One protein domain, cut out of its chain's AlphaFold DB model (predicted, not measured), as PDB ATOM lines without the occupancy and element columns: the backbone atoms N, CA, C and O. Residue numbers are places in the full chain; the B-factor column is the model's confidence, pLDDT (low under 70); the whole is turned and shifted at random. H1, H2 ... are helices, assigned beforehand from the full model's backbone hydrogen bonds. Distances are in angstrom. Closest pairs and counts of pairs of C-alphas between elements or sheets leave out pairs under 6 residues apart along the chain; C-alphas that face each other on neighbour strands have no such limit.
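Overview. This is residues 28 to 139 of the 352 residues of an uncharacterized protein of Acetobacter tropicalis (UniProt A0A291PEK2). H4 lies in the middle of a compact body of crossed helices: short H2 packs on one side of it, H1 and H6 pack on the other, and H5 makes a corner with its last residues, 93 to 95. H3 packs between H1 and H6. The printed part has 112 residues with six named helices, H1 to H6, and no named strand: all helix, radius of gyration of the C-alphas 12.7 A, spans 33 by 33 by 23 A.

Along the chain. Find C-alpha 28 at (15.906, 10.605, -43.359); H1 runs 26.7 A to residue 46. Next come H2, 53 to 60; H3, 72 to 81; H4, 83 to 95, 18.1 A; H5, 105 to 114; and H6, 118 to 139, 31.5 A, ending at (-10.122, 28.891, -34.792).

Arrangement. Look first at H4, the hub. Among the helices that touch it, H2 has its closest C-alphas at Ala 60 and Ala 88 of H4, 4.3 A apart, and H6 stands about perpendicular to it, at 87 degrees, with the C-alphas of Ala 93 and Gln 126 the closest, 6.2 A apart. H5 and H6 form a hairpin. Every O i to N i+4 pair in the six helices is within hydrogen-bond range.

Size, cuts and confidence. The printed part has no cut; the link from H2 to H3 is long. Residues 115 to 118 are under 70 in pLDDT.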
ATOM      1  N   ALA A  28      16.089   9.179 -43.618       80.50
ATOM      2  CA  ALA A  28      15.906  10.605 -43.359       80.50
ATOM      3  C   ALA A  28      15.085  10.832 -42.080       80.50
ATOM      4  O   ALA A  28      15.445  11.672 -41.250       80.50
ATOM      5  N   ALA A  29      14.044  10.029 -41.863       78.69
ATOM      6  CA  ALA A  29      13.265  10.035 -40.630       78.69
ATOM      7  C   ALA A  29      14.134   9.683 -39.408       78.69
ATOM      8  O   ALA A  29      14.065  10.362 -38.382       78.69
ATOM      9  N   LEU A  30      15.030   8.693 -39.528       81.00
ATOM     10  CA  LEU A  30      15.981   8.350 -38.462       81.00
ATOM     11  C   LEU A  30      16.968   9.491 -38.156       81.00
ATOM     12  O   LEU A  30      17.255   9.761 -36.991       81.00
ATOM     13  N   GLN A  31      17.475  10.183 -39.180       82.94
ATOM     14  CA  GLN A  31      18.354  11.350 -38.996       82.94
ATOM     15  C   GLN A  31      17.631  12.515 -38.305       82.94
ATOM     16  O   GLN A  31      18.198  13.168 -37.423       82.94
ATOM     17  N   THR A  32      16.372  12.744 -38.672       86.06
ATOM     18  CA  THR A  32      15.513  13.774 -38.074       86.06
ATOM     19  C   THR A  32      15.266  13.477 -36.594       86.06
ATOM     20  O   THR A  32      15.521  14.331 -35.744       86.06
ATOM     21  N   ALA A  33      14.899  12.235 -36.260       83.88
ATOM     22  CA  ALA A  33      14.726  11.793 -34.876       83.88
ATOM     23  C   ALA A  33      16.022  11.913 -34.053       83.88
ATOM     24  O   ALA A  33      15.994  12.379 -32.913       83.88
ATOM     25  N   GLY A  34      17.174  11.565 -34.638       84.12
ATOM     26  CA  GLY A  34      18.478  11.747 -33.993       84.12
ATOM     27  C   GLY A  34      18.792  13.216 -33.686       84.12
ATOM     28  O   GLY A  34      19.290  13.535 -32.605       84.12
ATOM     29  N   THR A  35      18.448  14.124 -34.601       88.62
ATOM     30  CA  THR A  35      18.619  15.574 -34.410       88.62
ATOM     31  C   THR A  35      17.677  16.115 -33.332       88.62
ATOM     32  O   THR A  35      18.107  16.888 -32.477       88.62
ATOM     33  N   ALA A  36      16.418  15.667 -33.312       89.62
ATOM     34  CA  ALA A  36      15.463  16.014 -32.263       89.62
ATOM     35  C   ALA A  36      15.960  15.570 -30.876       89.62
ATOM     36  O   ALA A  36      16.011  16.382 -29.950       89.62
ATOM     37  N   LEU A  37      16.421  14.320 -30.741       87.06
ATOM     38  CA  LEU A  37      16.975  13.804 -29.486       87.06
ATOM     39  C   LEU A  37      18.209  14.596 -29.035       87.06
ATOM     40  O   LEU A  37      18.335  14.933 -27.855       87.06
ATOM     41  N   TYR A  38      19.106  14.930 -29.968       88.19
ATOM     42  CA  TYR A  38      20.250  15.792 -29.683       88.19
ATOM     43  C   TYR A  38      19.808  17.162 -29.156       88.19
ATOM     44  O   TYR A  38      20.296  17.593 -28.110       88.19
ATOM     45  N   ASN A  39      18.863  17.827 -29.831       92.19
ATOM     46  CA  ASN A  39      18.359  19.136 -29.421       92.19
ATOM     47  C   ASN A  39      17.726  19.083 -28.024       92.19
ATOM     48  O   ASN A  39      18.013  19.955 -27.206       92.19
ATOM     49  N   LEU A  40      16.923  18.054 -27.727       90.81
ATOM     50  CA  LEU A  40      16.302  17.853 -26.413       90.81
ATOM     51  C   LEU A  40      17.345  17.634 -25.317       90.81
ATOM     52  O   LEU A  40      17.327  18.321 -24.297       90.81
ATOM     53  N   SER A  41      18.297  16.729 -25.542       88.19
ATOM     54  CA  SER A  41      19.368  16.441 -24.583       88.19
ATOM     55  C   SER A  41      20.247  17.671 -24.326       88.19
ATOM     56  O   SER A  41      20.550  18.018 -23.178       88.19
ATOM     57  N   TYR A  42      20.607  18.398 -25.385       90.38
ATOM     58  CA  TYR A  42      21.384  19.628 -25.275       90.38
ATOM     59  C   TYR A  42      20.608  20.727 -24.536       90.38
ATOM     60  O   TYR A  42      21.140  21.340 -23.610       90.38
ATOM     61  N   ALA A  43      19.344  20.960 -24.895       93.06
ATOM     62  CA  ALA A  43      18.466  21.932 -24.245       93.06
ATOM     63  C   ALA A  43      18.299  21.641 -22.747       93.06
ATOM     64  O   ALA A  43      18.465  22.538 -21.913       93.06
ATOM     65  N   TRP A  44      18.038  20.374 -22.411       91.12
ATOM     66  CA  TRP A  44      17.919  19.902 -21.039       91.12
ATOM     67  C   TRP A  44      19.177  20.199 -20.225       91.12
ATOM     68  O   TRP A  44      19.115  20.872 -19.193       91.12
ATOM     69  N   THR A  45      20.327  19.735 -20.717       89.56
ATOM     70  CA  THR A  45      21.585  19.769 -19.964       89.56
ATOM     71  C   THR A  45      22.163  21.173 -19.816       89.56
ATOM     72  O   THR A  45      22.732  21.495 -18.771       89.56
ATOM     73  N   THR A  46      22.014  22.019 -20.834       90.88
ATOM     74  CA  THR A  46      22.631  23.353 -20.853       90.88
ATOM     75  C   THR A  46      21.758  24.444 -20.250       90.88
ATOM     76  O   THR A  46      22.297  25.424 -19.741       90.88
ATOM     77  N   THR A  47      20.431  24.295 -20.306       91.94
ATOM     78  CA  THR A  47      19.498  25.391 -20.013       91.94
ATOM     79  C   THR A  47      18.394  24.953 -19.054       91.94
ATOM     80  O   THR A  47      18.346  25.428 -17.919       91.94
ATOM     81  N   ILE A  48      17.534  24.025 -19.479       93.31
ATOM     82  CA  ILE A  48      16.224  23.799 -18.853       93.31
ATOM     83  C   ILE A  48      16.328  23.276 -17.417       93.31
ATOM     84  O   ILE A  48      15.624  23.770 -16.538       93.31
ATOM     85  N   GLN A  49      17.226  22.324 -17.136       89.38
ATOM     86  CA  GLN A  49      17.288  21.682 -15.813       89.38
ATOM     87  C   GLN A  49      17.624  22.645 -14.656       89.38
ATOM     88  O   GLN A  49      17.378  22.317 -13.497       89.38
ATOM     89  N   ASN A  50      18.183  23.822 -14.962       88.75
ATOM     90  CA  ASN A  50      18.651  24.804 -13.980       88.75
ATOM     91  C   ASN A  50      17.775  26.068 -13.911       88.75
ATOM     92  O   ASN A  50      18.115  27.003 -13.184       88.75
ATOM     93  N   GLN A  51      16.690  26.140 -14.687       93.12
ATOM     94  CA  GLN A  51      15.840  27.326 -14.750       93.12
ATOM     95  C   GLN A  51      14.811  27.378 -13.614       93.12
ATOM     96  O   GLN A  51      14.285  26.369 -13.146       93.12
ATOM     97  N   THR A  52      14.513  28.601 -13.185       94.62
ATOM     98  CA  THR A  52      13.394  28.916 -12.285       94.62
ATOM     99  C   THR A  52      12.052  28.798 -13.010       94.62
ATOM    100  O   THR A  52      12.000  28.820 -14.238       94.62
ATOM    101  N   THR A  53      10.947  28.736 -12.263       91.12
ATOM    102  CA  THR A  53       9.592  28.672 -12.839       91.12
ATOM    103  C   THR A  53       9.299  29.821 -13.807       91.12
ATOM    104  O   THR A  53       8.764  29.572 -14.882       91.12
ATOM    105  N   ASP A  54       9.700  31.055 -13.486       94.69
ATOM    106  CA  ASP A  54       9.459  32.213 -14.360       94.69
ATOM    107  C   ASP A  54      10.282  32.141 -15.655       94.69
ATOM    108  O   ASP A  54       9.805  32.515 -16.727       94.69
ATOM    109  N   GLN A  55      11.512  31.626 -15.574       96.69
ATOM    110  CA  GLN A  55      12.349  31.402 -16.754       96.69
ATOM    111  C   GLN A  55      11.768  30.302 -17.644       96.69
ATOM    112  O   GLN A  55      11.699  30.489 -18.854       96.69
ATOM    113  N   LEU A  56      11.293  29.201 -17.053       96.62
ATOM    114  CA  LEU A  56      10.620  28.132 -17.793       96.62
ATOM    115  C   LEU A  56       9.353  28.649 -18.486       96.62
ATOM    116  O   LEU A  56       9.148  28.368 -19.662       96.62
ATOM    117  N   ALA A  57       8.544  29.468 -17.812       95.19
ATOM    118  CA  ALA A  57       7.363  30.070 -18.427       95.19
ATOM    119  C   ALA A  57       7.723  30.967 -19.629       95.19
ATOM    120  O   ALA A  57       7.034  30.943 -20.649       95.19
ATOM    121  N   ALA A  58       8.821  31.726 -19.541       96.12
ATOM    122  CA  ALA A  58       9.304  32.554 -20.644       96.12
ATOM    123  C   ALA A  58       9.813  31.722 -21.838       96.12
ATOM    124  O   ALA A  58       9.519  32.067 -22.981       96.12
ATOM    125  N   GLU A  59      10.538  30.626 -21.590       97.31
ATOM    126  CA  GLU A  59      10.970  29.702 -22.651       97.31
ATOM    127  C   GLU A  59       9.771  28.992 -23.294       97.31
ATOM    128  O   GLU A  59       9.696  28.897 -24.516       97.31
ATOM    129  N   ALA A  60       8.800  28.540 -22.492       96.38
ATOM    130  CA  ALA A  60       7.588  27.890 -22.985       96.38
ATOM    131  C   ALA A  60       6.777  28.818 -23.905       96.38
ATOM    132  O   ALA A  60       6.291  28.389 -24.948       96.38
ATOM    133  N   ALA A  61       6.690  30.109 -23.569       95.06
ATOM    134  CA  ALA A  61       5.999  31.109 -24.383       95.06
ATOM    135  C   ALA A  61       6.666  31.380 -25.747       95.06
ATOM    136  O   ALA A  61       6.036  31.970 -26.624       95.06
ATOM    137  N   ALA A  62       7.925  30.970 -25.941       94.94
ATOM    138  CA  ALA A  62       8.632  31.108 -27.214       94.94
ATOM    139  C   ALA A  62       8.319  29.979 -28.215       94.94
ATOM    140  O   ALA A  62       8.779  30.048 -29.359       94.94
ATOM    141  N   TYR A  63       7.549  28.963 -27.800       95.88
ATOM    142  CA  TYR A  63       7.164  27.829 -28.636       95.88
ATOM    143  C   TYR A  63       6.516  28.294 -29.947       95.88
ATOM    144  O   TYR A  63       5.615  29.134 -29.942       95.88
ATOM    145  N   GLN A  64       6.992  27.758 -31.073       95.56
ATOM    146  CA  GLN A  64       6.419  28.021 -32.395       95.56
ATOM    147  C   GLN A  64       5.529  26.845 -32.822       95.56
ATOM    148  O   GLN A  64       6.059  25.808 -33.220       95.56
ATOM    149  N   PRO A  65       4.198  26.960 -32.707       94.88
ATOM    150  CA  PRO A  65       3.299  25.857 -33.014       94.88
ATOM    151  C   PRO A  65       3.239  25.564 -34.513       94.88
ATOM    152  O   PRO A  65       3.337  26.467 -35.348       94.88
ATOM    153  N   ILE A  66       3.037  24.289 -34.826       95.62
ATOM    154  CA  ILE A  66       2.589  23.799 -36.134       95.62
ATOM    155  C   ILE A  66       1.087  23.472 -36.061       95.62
ATOM    156  O   ILE A  66       0.463  23.683 -35.017       95.62
ATOM    157  N   ALA A  67       0.478  22.986 -37.147       95.00
ATOM    158  CA  ALA A  67      -0.943  22.649 -37.111       95.00
ATOM    159  C   ALA A  67      -1.168  21.438 -36.195       95.00
ATOM    160  O   ALA A  67      -0.460  20.434 -36.283       95.00
ATOM    161  N   GLY A  68      -2.191  21.469 -35.341       91.94
ATOM    162  CA  GLY A  68      -2.532  20.329 -34.480       91.94
ATOM    163  C   GLY A  68      -2.933  19.070 -35.258       91.94
ATOM    164  O   GLY A  68      -2.894  17.972 -34.706       91.94
ATOM    165  N   THR A  69      -3.278  19.204 -36.541       90.56
ATOM    166  CA  THR A  69      -3.559  18.105 -37.481       90.56
ATOM    167  C   THR A  69      -2.311  17.516 -38.148       90.56
ATOM    168  O   THR A  69      -2.428  16.507 -38.844       90.56
ATOM    169  N   ASP A  70      -1.130  18.122 -37.979       88.50
ATOM    170  CA  ASP A  70       0.105  17.648 -38.613       88.50
ATOM    171  C   ASP A  70       0.472  16.229 -38.161       88.50
ATOM    172  O   ASP A  70       0.041  15.747 -37.121       88.50
ATOM    173  N   SER A  71       1.241  15.502 -38.963       86.44
ATOM    174  CA  SER A  71       1.645  14.128 -38.659       86.44
ATOM    175  C   SER A  71       2.682  14.045 -37.529       86.44
ATOM    176  O   SER A  71       3.400  15.000 -37.241       86.44
ATOM    177  N   TYR A  72       2.841  12.854 -36.942       82.69
ATOM    178  CA  TYR A  72       3.906  12.600 -35.965       82.69
ATOM    179  C   TYR A  72       5.307  12.913 -36.521       82.69
ATOM    180  O   TYR A  72       6.131  13.505 -35.829       82.69
ATOM    181  N   GLY A  73       5.564  12.586 -37.793       84.62
ATOM    182  CA  GLY A  73       6.823  12.929 -38.457       84.62
ATOM    183  C   GLY A  73       7.098  14.435 -38.455       84.62
ATOM    184  O   GLY A  73       8.222  14.836 -38.173       84.62
ATOM    185  N   GLN A  74       6.070  15.261 -38.671       89.56
ATOM    186  CA  GLN A  74       6.186  16.722 -38.627       89.56
ATOM    187  C   GLN A  74       6.369  17.259 -37.198       89.56
ATOM    188  O   GLN A  74       7.098  18.229 -37.012       89.56
ATOM    189  N   ILE A  75       5.780  16.617 -36.182       90.00
ATOM    190  CA  ILE A  75       6.044  16.945 -34.767       90.00
ATOM    191  C   ILE A  75       7.531  16.724 -34.450       90.00
ATOM    192  O   ILE A  75       8.211  17.616 -33.950       90.00
ATOM    193  N   ILE A  76       8.073  15.557 -34.812       89.88
ATOM    194  CA  ILE A  76       9.498  15.260 -34.609       89.88
ATOM    195  C   ILE A  76      10.392  16.189 -35.437       89.88
ATOM    196  O   ILE A  76      11.432  16.645 -34.951       89.88
ATOM    197  N   GLU A  77       9.985  16.510 -36.667       90.25
ATOM    198  CA  GLU A  77      10.671  17.491 -37.502       90.25
ATOM    199  C   GLU A  77      10.736  18.853 -36.805       90.25
ATOM    200  O   GLU A  77      11.825  19.420 -36.722       90.25
ATOM    201  N   ASN A  78       9.642  19.332 -36.207       93.69
ATOM    202  CA  ASN A  78       9.596  20.622 -35.517       93.69
ATOM    203  C   ASN A  78      10.602  20.705 -34.352       93.69
ATOM    204  O   ASN A  78      11.348  21.680 -34.239       93.69
ATOM    205  N   ILE A  79      10.717  19.646 -33.542       91.38
ATOM    206  CA  ILE A  79      11.744  19.540 -32.485       91.38
ATOM    207  C   ILE A  79      13.158  19.566 -33.086       91.38
ATOM    208  O   ILE A  79      14.090  20.160 -32.526       91.38
ATOM    209  N   SER A  80      13.344  18.921 -34.239       91.25
ATOM    210  CA  SER A  80      14.638  18.850 -34.921       91.25
ATOM    211  C   SER A  80      15.084  20.190 -35.523       91.25
ATOM    212  O   SER A  80      16.290  20.432 -35.612       91.25
ATOM    213  N   LEU A  81      14.144  21.087 -35.865       92.75
ATOM    214  CA  LEU A  81      14.434  22.364 -36.529       92.75
ATOM    215  C   LEU A  81      15.401  23.242 -35.730       92.75
ATOM    216  O   LEU A  81      16.250  23.918 -36.315       92.75
ATOM    217  N   SER A  82      15.271  23.278 -34.397       94.25
ATOM    218  CA  SER A  82      16.184  24.059 -33.565       94.25
ATOM    219  C   SER A  82      16.196  23.664 -32.089       94.25
ATOM    220  O   SER A  82      15.207  23.216 -31.514       94.25
ATOM    221  N   ILE A  83      17.311  23.986 -31.427       94.94
ATOM    222  CA  ILE A  83      17.451  23.896 -29.966       94.94
ATOM    223  C   ILE A  83      16.450  24.823 -29.254       94.94
ATOM    224  O   ILE A  83      16.006  24.510 -28.155       94.94
ATOM    225  N   ASN A  84      16.079  25.964 -29.849       95.69
ATOM    226  CA  ASN A  84      15.074  26.859 -29.261       95.69
ATOM    227  C   ASN A  84      13.714  26.177 -29.156       95.69
ATOM    228  O   ASN A  84      13.049  26.315 -28.134       95.69
ATOM    229  N   GLN A  85      13.354  25.388 -30.163       94.94
ATOM    230  CA  GLN A  85      12.087  24.689 -30.161       94.94
ATOM    231  C   GLN A  85      12.064  23.544 -29.149       94.94
ATOM    232  O   GLN A  85      11.156  23.466 -28.323       94.94
ATOM    233  N   ALA A  86      13.135  22.749 -29.100       94.38
ATOM    234  CA  ALA A  86      13.319  21.744 -28.055       94.38
ATOM    235  C   ALA A  86      13.283  22.349 -26.636       94.38
ATOM    236  O   ALA A  86      12.652  21.788 -25.742       94.38
ATOM    237  N   LYS A  87      13.919  23.513 -26.420       95.94
ATOM    238  CA  LYS A  87      13.862  24.244 -25.140       95.94
ATOM    239  C   LYS A  87      12.432  24.630 -24.771       95.94
ATOM    240  O   LYS A  87      12.020  24.364 -23.646       95.94
ATOM    241  N   ALA A  88      11.683  25.213 -25.704       97.06
ATOM    242  CA  ALA A  88      10.326  25.676 -25.446       97.06
ATOM    243  C   ALA A  88       9.375  24.526 -25.067       97.06
ATOM    244  O   ALA A  88       8.635  24.641 -24.088       97.06
ATOM    245  N   VAL A  89       9.444  23.382 -25.762       96.06
ATOM    246  CA  VAL A  89       8.606  22.211 -25.432       96.06
ATOM    247  C   VAL A  89       8.988  21.607 -24.079       96.06
ATOM    248  O   VAL A  89       8.111  21.346 -23.257       96.06
ATOM    249  N   LEU A  90      10.287  21.445 -23.794       95.69
ATOM    250  CA  LEU A  90      10.747  20.963 -22.483       95.69
ATOM    251  C   LEU A  90      10.308  21.893 -21.344       95.69
ATOM    252  O   LEU A  90       9.913  21.427 -20.275       95.69
ATOM    253  N   ALA A  91      10.366  23.205 -21.567       97.12
ATOM    254  CA  ALA A  91       9.916  24.192 -20.598       97.12
ATOM    255  C   ALA A  91       8.395  24.136 -20.383       97.12
ATOM    256  O   ALA A  91       7.933  24.211 -19.241       97.12
ATOM    257  N   SER A  92       7.626  23.938 -21.458       96.81
ATOM    258  CA  SER A  92       6.176  23.730 -21.405       96.81
ATOM    259  C   SER A  92       5.820  22.490 -20.580       96.81
ATOM    260  O   SER A  92       5.033  22.590 -19.641       96.81
ATOM    261  N   ALA A  93       6.480  21.355 -20.833       95.62
ATOM    262  CA  ALA A  93       6.276  20.107 -20.094       95.62
ATOM    263  C   ALA A  93       6.578  20.220 -18.583       95.62
ATOM    264  O   ALA A  93       5.988  19.505 -17.776       95.62
ATOM    265  N   LEU A  94       7.472  21.127 -18.171       95.81
ATOM    266  CA  LEU A  94       7.748  21.406 -16.753       95.81
ATOM    267  C   LEU A  94       6.813  22.454 -16.138       95.81
ATOM    268  O   LEU A  94       6.650  22.472 -14.917       95.81
ATOM    269  N   THR A  95       6.247  23.345 -16.948       95.12
ATOM    270  CA  THR A  95       5.395  24.444 -16.470       95.12
ATOM    271  C   THR A  95       3.948  23.989 -16.328       95.12
ATOM    272  O   THR A  95       3.360  24.155 -15.256       95.12
ATOM    273  N   ASP A  96       3.423  23.369 -17.385       94.19
ATOM    274  CA  ASP A  96       2.055  22.872 -17.507       94.19
ATOM    275  C   ASP A  96       2.085  21.475 -18.159       94.19
ATOM    276  O   ASP A  96       1.785  21.327 -19.348       94.19
ATOM    277  N   PRO A  97       2.483  20.434 -17.403       94.75
ATOM    278  CA  PRO A  97       2.489  19.059 -17.892       94.75
ATOM    279  C   PRO A  97       1.074  18.624 -18.285       94.75
ATOM    280  O   PRO A  97       0.120  18.774 -17.513       94.75
ATOM    281  N   MET A  98       0.950  18.102 -19.503       95.44
ATOM    282  CA  MET A  98      -0.305  17.609 -20.080       95.44
ATOM    283  C   MET A  98      -0.113  16.278 -20.816       95.44
ATOM    284  O   MET A  98      -0.935  15.906 -21.653       95.44
ATOM    285  N   MET A  99       0.983  15.577 -20.527       91.56
ATOM    286  CA  MET A  99       1.352  14.320 -21.168       91.56
ATOM    287  C   MET A  99       0.626  13.145 -20.517       91.56
ATOM    288  O   MET A  99       0.408  13.144 -19.305       91.56
ATOM    289  N   ASN A 100       0.343  12.107 -21.297       86.25
ATOM    290  CA  ASN A 100      -0.259  10.873 -20.791       86.25
ATOM    291  C   ASN A 100       0.661  10.141 -19.790       86.25
ATOM    292  O   ASN A 100       0.175   9.556 -18.824       86.25
ATOM    293  N   ASP A 101       1.986  10.254 -19.951       81.75
ATOM    294  CA  ASP A 101       2.979   9.584 -19.092       81.75
ATOM    295  C   ASP A 101       3.509  10.443 -17.930       81.75
ATOM    296  O   ASP A 101       4.245   9.953 -17.068       81.75
ATOM    297  N   ALA A 102       3.145  11.728 -17.872       89.44
ATOM    298  CA  ALA A 102       3.577  12.630 -16.808       89.44
ATOM    299  C   ALA A 102       2.565  13.763 -16.578       89.44
ATOM    300  O   ALA A 102       2.459  14.700 -17.367       89.44
ATOM    301  N   GLY A 103       1.886  13.712 -15.430       90.38
ATOM    302  CA  GLY A 103       0.953  14.740 -14.965       90.38
ATOM    303  C   GLY A 103       1.588  15.821 -14.081       90.38
ATOM    304  O   GLY A 103       0.921  16.791 -13.728       90.38
ATOM    305  N   THR A 104       2.863  15.685 -13.697       93.31
ATOM    306  CA  THR A 104       3.601  16.690 -12.909       93.31
ATOM    307  C   THR A 104       5.004  16.939 -13.455       93.31
ATOM    308  O   THR A 104       5.596  16.085 -14.114       93.31
ATOM    309  N   ALA A 105       5.580  18.097 -13.116       93.00
ATOM    310  CA  ALA A 105       6.957  18.425 -13.478       93.00
ATOM    311  C   ALA A 105       7.959  17.398 -12.925       93.00
ATOM    312  O   ALA A 105       8.918  17.045 -13.603       93.00
ATOM    313  N   ASP A 106       7.736  16.885 -11.712       91.94
ATOM    314  CA  ASP A 106       8.623  15.892 -11.099       91.94
ATOM    315  C   ASP A 106       8.513  14.523 -11.771       91.94
ATOM    316  O   ASP A 106       9.535  13.868 -11.974       91.94
ATOM    317  N   GLN A 107       7.311  14.120 -12.191       91.12
ATOM    318  CA  GLN A 107       7.133  12.929 -13.028       91.12
ATOM    319  C   GLN A 107       7.861  13.095 -14.362       91.12
ATOM    320  O   GLN A 107       8.610  12.212 -14.769       91.12
ATOM    321  N   PHE A 108       7.740  14.259 -15.003       92.31
ATOM    322  CA  PHE A 108       8.449  14.519 -16.251       92.31
ATOM    323  C   PHE A 108       9.978  14.514 -16.072       92.31
ATOM    324  O   PHE A 108      10.702  13.946 -16.886       92.31
ATOM    325  N   ARG A 109      10.501  15.041 -14.954       90.56
ATOM    326  CA  ARG A 109      11.934  14.921 -14.619       90.56
ATOM    327  C   ARG A 109      12.388  13.471 -14.481       90.56
ATOM    328  O   ARG A 109      13.518  13.161 -14.859       90.56
ATOM    329  N   GLN A 110      11.540  12.590 -13.951       87.50
ATOM    330  CA  GLN A 110      11.834  11.156 -13.875       87.50
ATOM    331  C   GLN A 110      11.876  10.527 -15.271       87.50
ATOM    332  O   GLN A 110      12.820   9.795 -15.560       87.50
ATOM    333  N   VAL A 111      10.931  10.879 -16.153       83.50
ATOM    334  CA  VAL A 111      10.932  10.444 -17.562       83.50
ATOM    335  C   VAL A 111      12.248  10.825 -18.249       83.50
ATOM    336  O   VAL A 111      12.911   9.964 -18.820       83.50
ATOM    337  N   ILE A 112      12.686  12.084 -18.119       81.62
ATOM    338  CA  ILE A 112      13.955  12.548 -18.704       81.62
ATOM    339  C   ILE A 112      15.157  11.810 -18.102       81.62
ATOM    340  O   ILE A 112      16.081  11.437 -18.822       81.62
ATOM    341  N   SER A 113      15.160  11.608 -16.782       77.31
ATOM    342  CA  SER A 113      16.292  10.997 -16.068       77.31
ATOM    343  C   SER A 113      16.517   9.534 -16.445       77.31
ATOM    344  O   SER A 113      17.648   9.059 -16.358       77.31
ATOM    345  N   ASN A 114      15.466   8.839 -16.884       71.81
ATOM    346  CA  ASN A 114      15.569   7.470 -17.379       71.81
ATOM    347  C   ASN A 114      16.234   7.403 -18.767       71.81
ATOM    348  O   ASN A 114      16.847   6.392 -19.078       71.81
ATOM    349  N   GLY A 115      16.193   8.485 -19.558       58.75
ATOM    350  CA  GLY A 115      17.022   8.665 -20.761       58.75
ATOM    351  C   GLY A 115      16.660   7.822 -21.992       58.75
ATOM    352  O   GLY A 115      17.389   7.885 -22.982       58.75
ATOM    353  N   ASP A 116      15.556   7.077 -21.947       60.19
ATOM    354  CA  ASP A 116      15.145   6.126 -22.991       60.19
ATOM    355  C   ASP A 116      14.104   6.725 -23.971       60.19
ATOM    356  O   ASP A 116      13.843   7.932 -23.973       60.19
ATOM    357  N   THR A 117      13.484   5.888 -24.818       63.62
ATOM    358  CA  THR A 117      12.446   6.276 -25.802       63.62
ATOM    359  C   THR A 117      11.296   7.088 -25.200       63.62
ATOM    360  O   THR A 117      10.777   7.983 -25.868       63.62
ATOM    361  N   GLY A 118      10.979   6.858 -23.922       67.94
ATOM    362  CA  GLY A 118       9.931   7.580 -23.199       67.94
ATOM    363  C   GLY A 118      10.137   9.099 -23.137       67.94
ATOM    364  O   GLY A 118       9.166   9.835 -22.995       67.94
ATOM    365  N   LEU A 119      11.370   9.607 -23.302       78.56
ATOM    366  CA  LEU A 119      11.606  11.052 -23.405       78.56
ATOM    367  C   LEU A 119      10.980  11.646 -24.672       78.56
ATOM    368  O   LEU A 119      10.284  12.658 -24.604       78.56
ATOM    369  N   VAL A 120      11.265  11.049 -25.830       79.06
ATOM    370  CA  VAL A 120      10.796  11.576 -27.120       79.06
ATOM    371  C   VAL A 120       9.278  11.463 -27.206       79.06
ATOM    372  O   VAL A 120       8.636  12.400 -27.664       79.06
ATOM    373  N   GLU A 121       8.711  10.363 -26.710       79.44
ATOM    374  CA  GLU A 121       7.262  10.138 -26.674       79.44
ATOM    375  C   GLU A 121       6.552  11.170 -25.792       79.44
ATOM    376  O   GLU A 121       5.635  11.839 -26.264       79.44
ATOM    377  N   ALA A 122       7.029  11.389 -24.563       85.88
ATOM    378  CA  ALA A 122       6.442  12.382 -23.666       85.88
ATOM    379  C   ALA A 122       6.537  13.807 -24.239       85.88
ATOM    380  O   ALA A 122       5.571  14.564 -24.216       85.88
ATOM    381  N   VAL A 123       7.686  14.184 -24.807       90.00
ATOM    382  CA  VAL A 123       7.861  15.512 -25.416       90.00
ATOM    383  C   VAL A 123       6.979  15.682 -26.653       90.00
ATOM    384  O   VAL A 123       6.352  16.729 -26.796       90.00
ATOM    385  N   ALA A 124       6.906  14.675 -27.526       89.81
ATOM    386  CA  ALA A 124       6.050  14.716 -28.708       89.81
ATOM    387  C   ALA A 124       4.565  14.789 -28.326       89.81
ATOM    388  O   ALA A 124       3.806  15.502 -28.977       89.81
ATOM    389  N   ASP A 125       4.158  14.112 -27.251       92.69
ATOM    390  CA  ASP A 125       2.804  14.196 -26.711       92.69
ATOM    391  C   ASP A 125       2.505  15.598 -26.151       92.69
ATOM    392  O   ASP A 125       1.506  16.213 -26.529       92.69
ATOM    393  N   GLN A 126       3.406  16.175 -25.342       96.25
ATOM    394  CA  GLN A 126       3.273  17.566 -24.883       96.25
ATOM    395  C   GLN A 126       3.157  18.527 -26.070       96.25
ATOM    396  O   GLN A 126       2.309  19.421 -26.070       96.25
ATOM    397  N   GLU A 127       4.004  18.354 -27.079       96.06
ATOM    398  CA  GLU A 127       3.993  19.169 -28.283       96.06
ATOM    399  C   GLU A 127       2.679  19.035 -29.063       96.06
ATOM    400  O   GLU A 127       2.091  20.043 -29.457       96.06
ATOM    401  N   ASN A 128       2.172  17.812 -29.231       95.94
ATOM    402  CA  ASN A 128       0.879  17.562 -29.860       95.94
ATOM    403  C   ASN A 128      -0.225  18.347 -29.133       95.94
ATOM    404  O   ASN A 128      -1.027  19.025 -29.776       95.94
ATOM    405  N   VAL A 129      -0.226  18.355 -27.794       97.94
ATOM    406  CA  VAL A 129      -1.165  19.168 -27.007       97.94
ATOM    407  C   VAL A 129      -0.984  20.669 -27.271       97.94
ATOM    408  O   VAL A 129      -1.980  21.359 -27.487       97.94
ATOM    409  N   GLN A 130       0.248  21.185 -27.306       97.94
ATOM    410  CA  GLN A 130       0.522  22.610 -27.566       97.94
ATOM    411  C   GLN A 130       0.045  23.063 -28.953       97.94
ATOM    412  O   GLN A 130      -0.587  24.116 -29.070       97.94
ATOM    413  N   ASN A 131       0.275  22.254 -29.988       98.06
ATOM    414  CA  ASN A 131      -0.216  22.527 -31.342       98.06
ATOM    415  C   ASN A 131      -1.746  22.584 -31.379       98.06
ATOM    416  O   ASN A 131      -2.337  23.508 -31.931       98.06
ATOM    417  N   ASN A 132      -2.405  21.651 -30.691       98.12
ATOM    418  CA  ASN A 132      -3.860  21.650 -30.588       98.12
ATOM    419  C   ASN A 132      -4.404  22.841 -29.779       98.12
ATOM    420  O   ASN A 132      -5.444  23.390 -30.135       98.12
ATOM    421  N   ILE A 133      -3.711  23.295 -28.729       97.81
ATOM    422  CA  ILE A 133      -4.065  24.538 -28.018       97.81
ATOM    423  C   ILE A 133      -3.969  25.741 -28.963       97.81
ATOM    424  O   ILE A 133      -4.837  26.616 -28.925       97.81
ATOM    425  N   HIS A 134      -2.941  25.792 -29.813       96.94
ATOM    426  CA  HIS A 134      -2.787  26.865 -30.790       96.94
ATOM    427  C   HIS A 134      -3.946  26.900 -31.791       96.94
ATOM    428  O   HIS A 134      -4.558  27.958 -31.952       96.94
ATOM    429  N   ASP A 135      -4.303  25.759 -32.386       96.50
ATOM    430  CA  ASP A 135      -5.465  25.647 -33.279       96.50
ATOM    431  C   ASP A 135      -6.742  26.134 -32.585       96.50
ATOM    432  O   ASP A 135      -7.461  26.988 -33.097       96.50
ATOM    433  N   VAL A 136      -6.983  25.663 -31.356       96.25
ATOM    434  CA  VAL A 136      -8.137  26.048 -30.529       96.25
ATOM    435  C   VAL A 136      -8.211  27.571 -30.325       96.25
ATOM    436  O   VAL A 136      -9.311  28.125 -30.235       96.25
ATOM    437  N   ILE A 137      -7.066  28.253 -30.212       95.00
ATOM    438  CA  ILE A 137      -6.985  29.716 -30.091       95.00
ATOM    439  C   ILE A 137      -7.269  30.394 -31.436       95.00
ATOM    440  O   ILE A 137      -8.039  31.353 -31.462       95.00
ATOM    441  N   GLN A 138      -6.657  29.918 -32.524       94.75
ATOM    442  CA  GLN A 138      -6.776  30.512 -33.863       94.75
ATOM    443  C   GLN A 138      -8.181  30.368 -34.448       94.75
ATOM    444  O   GLN A 138      -8.725  31.319 -35.003       94.75
ATOM    445  N   GLU A 139      -8.777  29.189 -34.300       90.75
ATOM    446  CA  GLU A 139     -10.122  28.891 -34.792       90.75
ATOM    447  C   GLU A 139     -11.202  29.653 -34.012       90.75
ATOM    448  O   GLU A 139     -12.275  29.932 -34.547       90.75
TER     449      GLU A 139